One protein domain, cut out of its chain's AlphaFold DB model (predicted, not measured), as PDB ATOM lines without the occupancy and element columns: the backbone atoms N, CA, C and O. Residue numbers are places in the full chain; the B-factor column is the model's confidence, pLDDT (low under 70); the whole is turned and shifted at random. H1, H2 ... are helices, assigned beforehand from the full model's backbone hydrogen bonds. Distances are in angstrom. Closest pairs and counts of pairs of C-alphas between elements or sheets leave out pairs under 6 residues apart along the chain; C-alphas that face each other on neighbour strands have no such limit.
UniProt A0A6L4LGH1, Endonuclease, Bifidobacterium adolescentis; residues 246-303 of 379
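This is residues 246 to 303 of the 379 residues of the protein "Endonuclease" of Bifidobacterium adolescentis (UniProt A0A6L4LGH1). A 13-residue helix, H2, runs through the middle of the domain, with H1 crossing it on one side and the little helix H3 near its last residue on the other side. A long loop swings out from H1 to the start of H2, and its residues 265 to 271 stick out free at one end; a second long stretch, residues 285 to 296, folds back beside H2 before it reaches H3. The printed part has 58 residues with three named helices, H1, H2 and H3 in that order along the chain, and no named strand. The class is all helix, though the helices hold 27 of the 58 residues, under half. The whole is compact, with a radius of gyration of the C-alphas of 11.3 A and spans of 32 by 23 by 17 A.

The printed part begins at Ser 246, with its C-alpha at (-29.010, 46.307, 17.040). H1 is residues 251 to 259 and measures 12.5 A from first to last C-alpha; C-alpha 251 is at (-22.227, 45.260, 24.398). H2 is residues 272 to 284, 18.4 A long, from C-alpha 272 at (-13.084, 35.762, 31.091) to C-alpha 284 at (-23.289, 33.048, 15.963). H3 is residues 297 to 301, 6.3 A long, with C-alpha 301 at (-19.711, 24.520, 14.237).

H1 and H2 touch, with 5 pairs of C-alphas within 8 A. H2 touches H1 with residues 279 to 283 alone. The closest C-alphas of the two are those of Ser 253 and Ile 279, 5.3 A apart. Their lines stand at 72 degrees, only just about perpendicular, and their centres are 11.3 A apart. H2 and H3 are close but not clearly touching, with 2 pairs of C-alphas within 8 A; the closest C-alphas are those of Val 284 and Glu 299, 5.6 A apart. H1 and H3 are apart. In H1, H2 and H3 every O i to N i+4 pair is within hydrogen-bond range.

The two C-alphas farthest apart are those of Ala 267 and Asp 298, at 33.3 A, and the first and last printed C-alphas, of Ser 246 and Ile 303, are 21.5 A apart. The printed part has no cut. The links from H1 to H2 and from H2 to H3 are both long, with 12 residues each. The C-alphas of residues 260 to 271 lie 11 to 20 A from the mean of the C-alphas, and those of residues 285 to 296 lie 7 to 15 A from it. The mean pLDDT of the printed part is 87.3, and residues 246 to 247 of this predicted model are under 70.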
ATOM      1  N   SER A 246     -28.134  46.199  15.857       47.03
ATOM      2  CA  SER A 246     -29.010  46.307  17.040       47.03
ATOM      3  C   SER A 246     -29.519  44.970  17.602       47.03
ATOM      4  O   SER A 246     -30.520  44.969  18.315       47.03
ATOM      5  N   THR A 247     -28.895  43.834  17.276       55.19
ATOM      6  CA  THR A 247     -29.438  42.502  17.624       55.19
ATOM      7  C   THR A 247     -28.749  41.815  18.800       55.19
ATOM      8  O   THR A 247     -29.372  40.983  19.448       55.19
ATOM      9  N   TYR A 248     -27.492  42.143  19.105       73.44
ATOM     10  CA  TYR A 248     -26.706  41.389  20.086       73.44
ATOM     11  C   TYR A 248     -26.989  41.806  21.534       73.44
ATOM     12  O   TYR A 248     -27.019  42.998  21.853       73.44
ATOM     13  N   GLN A 249     -27.163  40.821  22.416       75.12
ATOM     14  CA  GLN A 249     -27.521  41.033  23.823       75.12
ATOM     15  C   GLN A 249     -26.366  41.651  24.627       75.12
ATOM     16  O   GLN A 249     -26.590  42.380  25.593       75.12
ATOM     17  N   SER A 250     -25.120  41.368  24.240       77.06
ATOM     18  CA  SER A 250     -23.918  41.861  24.913       77.06
ATOM     19  C   SER A 250     -23.300  43.054  24.182       77.06
ATOM     20  O   SER A 250     -23.032  43.022  22.980       77.06
ATOM     21  N   HIS A 251     -22.967  44.111  24.932       80.50
ATOM     22  CA  HIS A 251     -22.227  45.260  24.398       80.50
ATOM     23  C   HIS A 251     -20.872  44.850  23.790       80.50
ATOM     24  O   HIS A 251     -20.462  45.405  22.770       80.50
ATOM     25  N   TYR A 252     -20.212  43.836  24.362       86.62
ATOM     26  CA  TYR A 252     -18.938  43.321  23.853       86.62
ATOM     27  C   TYR A 252     -19.072  42.622  22.496       86.62
ATOM     28  O   TYR A 252     -18.122  42.632  21.720       86.62
ATOM     29  N   SER A 253     -20.241  42.055  22.179       89.50
ATOM     30  CA  SER A 253     -20.501  41.443  20.872       89.50
ATOM     31  C   SER A 253     -20.485  42.495  19.769       89.50
ATOM     32  O   SER A 253     -19.821  42.315  18.753       89.50
ATOM     33  N   ASN A 254     -21.119  43.647  20.010       80.44
ATOM     34  CA  ASN A 254     -21.077  44.775  19.079       80.44
ATOM     35  C   ASN A 254     -19.644  45.297  18.897       80.44
ATOM     36  O   ASN A 254     -19.200  45.496  17.769       80.44
ATOM     37  N   GLN A 255     -18.892  45.450  19.995       84.00
ATOM     38  CA  GLN A 255     -17.485  45.856  19.930       84.00
ATOM     39  C   GLN A 255     -16.634  44.870  19.120       84.00
ATOM     40  O   GLN A 255     -15.861  45.301  18.269       84.00
ATOM     41  N   LEU A 256     -16.795  43.559  19.334       88.81
ATOM     42  CA  LEU A 256     -16.060  42.532  18.596       88.81
ATOM     43  C   LEU A 256     -16.444  42.512  17.110       88.81
ATOM     44  O   LEU A 256     -15.569  42.397  16.256       88.81
ATOM     45  N   VAL A 257     -17.722  42.684  16.767       84.44
ATOM     46  CA  VAL A 257     -18.159  42.765  15.362       84.44
ATOM     47  C   VAL A 257     -17.561  43.987  14.661       84.44
ATOM     48  O   VAL A 257     -17.222  43.891  13.478       84.44
ATOM     49  N   MET A 258     -17.390  45.106  15.369       76.31
ATOM     50  CA  MET A 258     -16.757  46.315  14.834       76.31
ATOM     51  C   MET A 258     -15.230  46.179  14.725       76.31
ATOM     52  O   MET A 258     -14.680  46.395  13.651       76.31
ATOM     53  N   ALA A 259     -14.557  45.787  15.810       81.94
ATOM     54  CA  ALA A 259     -13.094  45.750  15.914       81.94
ATOM     55  C   ALA A 259     -12.449  44.460  15.375       81.94
ATOM     56  O   ALA A 259     -11.235  44.403  15.201       81.94
ATOM     57  N   LYS A 260     -13.246  43.412  15.129       87.56
ATOM     58  CA  LYS A 260     -12.862  42.055  14.679       87.56
ATOM     59  C   LYS A 260     -12.031  41.228  15.659       87.56
ATOM     60  O   LYS A 260     -12.085  40.006  15.585       87.56
ATOM     61  N   ASN A 261     -11.348  41.859  16.610       89.62
ATOM     62  CA  ASN A 261     -10.562  41.197  17.648       89.62
ATOM     63  C   ASN A 261     -10.822  41.839  19.019       89.62
ATOM     64  O   ASN A 261     -10.980  43.054  19.123       89.62
ATOM     65  N   LEU A 262     -10.849  41.029  20.083       91.56
ATOM     66  CA  LEU A 262     -11.061  41.492  21.458       91.56
ATOM     67  C   LEU A 262     -10.217  40.675  22.442       91.56
ATOM     68  O   LEU A 262     -10.326  39.452  22.492       91.56
ATOM     69  N   ILE A 263      -9.424  41.358  23.274       93.56
ATOM     70  CA  ILE A 263      -8.625  40.731  24.338       93.56
ATOM     71  C   ILE A 263      -9.255  41.047  25.698       93.56
ATOM     72  O   ILE A 263      -9.236  42.188  26.154       93.56
ATOM     73  N   LEU A 264      -9.763  40.020  26.383       92.50
ATOM     74  CA  LEU A 264     -10.273  40.136  27.752       92.50
ATOM     75  C   LEU A 264      -9.122  39.937  28.752       92.50
ATOM     76  O   LEU A 264      -8.585  38.837  28.866       92.50
ATOM     77  N   ARG A 265      -8.744  40.987  29.494       93.75
ATOM     78  CA  ARG A 265      -7.670  40.952  30.510       93.75
ATOM     79  C   ARG A 265      -8.234  41.089  31.926       93.75
ATOM     80  O   ARG A 265      -9.278  41.698  32.122       93.75
ATOM     81  N   GLY A 266      -7.544  40.520  32.914       92.25
ATOM     82  CA  GLY A 266      -7.922  40.613  34.329       92.25
ATOM     83  C   GLY A 266      -7.460  39.411  35.151       92.25
ATOM     84  O   GLY A 266      -7.009  38.409  34.588       92.25
ATOM     85  N   ALA A 267      -7.618  39.490  36.474       91.81
ATOM     86  CA  ALA A 267      -7.185  38.455  37.419       91.81
ATOM     87  C   ALA A 267      -7.757  37.056  37.084       91.81
ATOM     88  O   ALA A 267      -8.842  36.959  36.490       91.81
ATOM     89  N   PRO A 268      -7.065  35.953  37.419       91.94
ATOM     90  CA  PRO A 268      -7.619  34.600  37.313       91.94
ATOM     91  C   PRO A 268      -8.969  34.478  38.043       91.94
ATOM     92  O   PRO A 268      -9.214  35.175  39.020       91.94
ATOM     93  N   GLY A 269      -9.884  33.644  37.541       88.81
ATOM     94  CA  GLY A 269     -11.204  33.442  38.165       88.81
ATOM     95  C   GLY A 269     -12.277  34.504  37.865       88.81
ATOM     96  O   GLY A 269     -13.437  34.298  38.191       88.81
ATOM     97  N   THR A 270     -11.959  35.593  37.159       90.19
ATOM     98  CA  THR A 270     -12.915  36.683  36.825       90.19
ATOM     99  C   THR A 270     -13.892  36.375  35.676       90.19
ATOM    100  O   THR A 270     -14.486  37.279  35.095       90.19
ATOM    101  N   GLY A 271     -14.055  35.106  35.289       91.12
ATOM    102  CA  GLY A 271     -15.052  34.710  34.285       91.12
ATOM    103  C   GLY A 271     -14.732  35.080  32.828       91.12
ATOM    104  O   GLY A 271     -15.625  35.022  31.989       91.12
ATOM    105  N   LYS A 272     -13.482  35.408  32.475       95.62
ATOM    106  CA  LYS A 272     -13.084  35.762  31.091       95.62
ATOM    107  C   LYS A 272     -13.480  34.706  30.055       95.62
ATOM    108  O   LYS A 272     -14.094  35.028  29.044       95.62
ATOM    109  N   THR A 273     -13.181  33.436  30.332       93.69
ATOM    110  CA  THR A 273     -13.539  32.313  29.450       93.69
ATOM    111  C   THR A 273     -15.053  32.156  29.323       93.69
ATOM    112  O   THR A 273     -15.562  31.844  28.251       93.69
ATOM    113  N   PHE A 274     -15.785  32.404  30.410       92.75
ATOM    114  CA  PHE A 274     -17.244  32.383  30.407       92.75
ATOM    115  C   PHE A 274     -17.814  33.520  29.548       92.75
ATOM    116  O   PHE A 274     -18.679  33.278  28.710       92.75
ATOM    117  N   LEU A 275     -17.277  34.735  29.685       93.56
ATOM    118  CA  LEU A 275     -17.672  35.888  28.882       93.56
ATOM    119  C   LEU A 275     -17.354  35.691  27.391       93.56
ATOM    120  O   LEU A 275     -18.207  35.975  26.557       93.56
ATOM    121  N   ALA A 276     -16.182  35.147  27.049       95.12
ATOM    122  CA  ALA A 276     -15.818  34.844  25.662       95.12
ATOM    123  C   ALA A 276     -16.811  33.869  25.007       95.12
ATOM    124  O   ALA A 276     -17.282  34.114  23.899       95.12
ATOM    125  N   LYS A 277     -17.203  32.807  25.727       94.75
ATOM    126  CA  LYS A 277     -18.233  31.860  25.270       94.75
ATOM    127  C   LYS A 277     -19.598  32.532  25.094       94.75
ATOM    128  O   LYS A 277     -20.272  32.262  24.106       94.75
ATOM    129  N   LYS A 278     -19.987  33.429  26.008       94.81
ATOM    130  CA  LYS A 278     -21.236  34.199  25.887       94.81
ATOM    131  C   LYS A 278     -21.259  35.088  24.650       94.81
ATOM    132  O   LYS A 278     -22.253  35.096  23.938       94.81
ATOM    133  N   ILE A 279     -20.168  35.809  24.395       94.88
ATOM    134  CA  ILE A 279     -20.026  36.674  23.215       94.88
ATOM    135  C   ILE A 279     -20.090  35.837  21.934       94.88
ATOM    136  O   ILE A 279     -20.797  36.203  21.002       94.88
ATOM    137  N   ALA A 280     -19.401  34.693  21.895       94.75
ATOM    138  CA  ALA A 280     -19.439  33.804  20.739       94.75
ATOM    139  C   ALA A 280     -20.864  33.298  20.458       94.75
ATOM    140  O   ALA A 280     -21.318  33.404  19.324       94.75
ATOM    141  N   ALA A 281     -21.583  32.824  21.486       94.62
ATOM    142  CA  ALA A 281     -22.972  32.377  21.355       94.62
ATOM    143  C   ALA A 281     -23.905  33.487  20.852       94.62
ATOM    144  O   ALA A 281     -24.693  33.265  19.934       94.62
ATOM    145  N   ASP A 282     -23.764  34.688  21.411       94.06
ATOM    146  CA  ASP A 282     -24.532  35.869  21.013       94.06
ATOM    147  C   ASP A 282     -24.308  36.197  19.531       94.06
ATOM    148  O   ASP A 282     -25.261  36.418  18.786       94.06
ATOM    149  N   ILE A 283     -23.054  36.143  19.068       92.06
ATOM    150  CA  ILE A 283     -22.696  36.446  17.678       92.06
ATOM    151  C   ILE A 283     -23.225  35.390  16.707       92.06
ATOM    152  O   ILE A 283     -23.927  35.749  15.761       92.06
ATOM    153  N   VAL A 284     -22.921  34.106  16.925       90.69
ATOM    154  CA  VAL A 284     -23.289  33.048  15.963       90.69
ATOM    155  C   VAL A 284     -24.796  32.805  15.913       90.69
ATOM    156  O   VAL A 284     -25.316  32.418  14.871       90.69
ATOM    157  N   SER A 285     -25.513  33.092  17.004       88.25
ATOM    158  CA  SER A 285     -26.977  33.008  17.058       88.25
ATOM    159  C   SER A 285     -27.691  34.283  16.603       88.25
ATOM    160  O   SER A 285     -28.914  34.379  16.713       88.25
ATOM    161  N   ASN A 286     -26.947  35.281  16.112       84.12
ATOM    162  CA  ASN A 286     -27.478  36.585  15.712       84.12
ATOM    163  C   ASN A 286     -28.317  37.273  16.808       84.12
ATOM    164  O   ASN A 286     -29.355  37.868  16.524       84.12
ATOM    165  N   GLY A 287     -27.870  37.199  18.063       84.12
ATOM    166  CA  GLY A 287     -28.533  37.836  19.203       84.12
ATOM    167  C   GLY A 287     -29.600  36.990  19.896       84.12
ATOM    168  O   GLY A 287     -30.184  37.423  20.890       84.12
ATOM    169  N   ARG A 288     -29.877  35.780  19.396       89.19
ATOM    170  CA  ARG A 288     -30.931  34.911  19.933       89.19
ATOM    171  C   ARG A 288     -30.604  34.391  21.332       89.19
ATOM    172  O   ARG A 288     -31.496  34.337  22.172       89.19
ATOM    173  N   THR A 289     -29.358  34.011  21.600       88.38
ATOM    174  CA  THR A 289     -28.949  33.479  22.908       88.38
ATOM    175  C   THR A 289     -27.492  33.785  23.234       88.38
ATOM    176  O   THR A 289     -26.640  33.836  22.355       88.38
ATOM    177  N   THR A 290     -27.186  33.926  24.524       91.44
ATOM    178  CA  THR A 290     -25.807  33.993  25.036       91.44
ATOM    179  C   THR A 290     -25.323  32.649  25.587       91.44
ATOM    180  O   THR A 290     -24.208  32.563  26.102       91.44
ATOM    181  N   GLN A 291     -26.131  31.587  25.514       90.94
ATOM    182  CA  GLN A 291     -25.782  30.281  26.066       90.94
ATOM    183  C   GLN A 291     -25.370  29.299  24.963       90.94
ATOM    184  O   GLN A 291     -26.133  28.999  24.051       90.94
ATOM    185  N   ILE A 292     -24.157  28.746  25.066       90.69
ATOM    186  CA  ILE A 292     -23.606  27.801  24.075       90.69
ATOM    187  C   ILE A 292     -24.471  26.536  23.932       90.69
ATOM    188  O   ILE A 292     -24.559  25.963  22.850       90.69
ATOM    189  N   ASN A 293     -25.108  26.072  25.011       91.44
ATOM    190  CA  ASN A 293     -25.977  24.890  24.995       91.44
ATOM    191  C   ASN A 293     -27.251  25.096  24.152       91.44
ATOM    192  O   ASN A 293     -27.719  24.122  23.567       91.44
ATOM    193  N   GLU A 294     -27.740  26.332  24.025       90.31
ATOM    194  CA  GLU A 294     -28.932  26.722  23.248       90.31
ATOM    195  C   GLU A 294     -28.649  26.984  21.753       90.31
ATOM    196  O   GLU A 294     -29.545  27.375  20.993       90.31
ATOM    197  N   LEU A 295     -27.402  26.790  21.318       87.25
ATOM    198  CA  LEU A 295     -27.014  26.873  19.913       87.25
ATOM    199  C   LEU A 295     -27.363  25.586  19.152       87.25
ATOM    200  O   LEU A 295     -27.218  24.473  19.678       87.25
ATOM    201  N   SER A 296     -27.760  25.746  17.890       85.44
ATOM    202  CA  SER A 296     -27.915  24.655  16.931       85.44
ATOM    203  C   SER A 296     -26.566  23.991  16.631       85.44
ATOM    204  O   SER A 296     -25.498  24.502  16.983       85.44
ATOM    205  N   ILE A 297     -26.601  22.824  15.985       83.12
ATOM    206  CA  ILE A 297     -25.382  22.111  15.573       83.12
ATOM    207  C   ILE A 297     -24.552  22.987  14.619       83.12
ATOM    208  O   ILE A 297     -23.343  23.126  14.809       83.12
ATOM    209  N   ASP A 298     -25.214  23.652  13.671       81.62
ATOM    210  CA  ASP A 298     -24.558  24.509  12.681       81.62
ATOM    211  C   ASP A 298     -23.943  25.759  13.317       81.62
ATOM    212  O   ASP A 298     -22.810  26.117  13.004       81.62
ATOM    213  N   GLU A 299     -24.628  26.402  14.262       86.31
ATOM    214  CA  GLU A 299     -24.096  27.565  14.986       86.31
ATOM    215  C   GLU A 299     -22.898  27.186  15.868       86.31
ATOM    216  O   GLU A 299     -21.906  27.913  15.918       86.31
ATOM    217  N   LYS A 300     -22.944  26.022  16.534       87.56
ATOM    218  CA  LYS A 300     -21.804  25.505  17.311       87.56
ATOM    219  C   LYS A 300     -20.589  25.250  16.423       87.56
ATOM    220  O   LYS A 300     -19.470  25.515  16.854       87.56
ATOM    221  N   SER A 301     -20.800  24.781  15.191       86.12
ATOM    222  CA  SER A 301     -19.711  24.520  14.237       86.12
ATOM    223  C   SER A 301     -18.935  25.784  13.829       86.12
ATOM    224  O   SER A 301     -17.786  25.685  13.400       86.12
ATOM    225  N   GLN A 302     -19.527  26.968  14.024       89.31
ATOM    226  CA  GLN A 302     -18.915  28.270  13.747       89.31
ATOM    227  C   GLN A 302     -18.055  28.798  14.907       89.31
ATOM    228  O   GLN A 302     -17.513  29.898  14.814       89.31
ATOM    229  N   ILE A 303     -17.917  28.047  16.005       92.25
ATOM    230  CA  ILE A 303     -17.112  28.436  17.167       92.25
ATOM    231  C   ILE A 303     -15.892  27.517  17.279       92.25
ATOM    232  O   ILE A 303     -16.018  26.316  17.506       92.25
TER     233      ILE A 303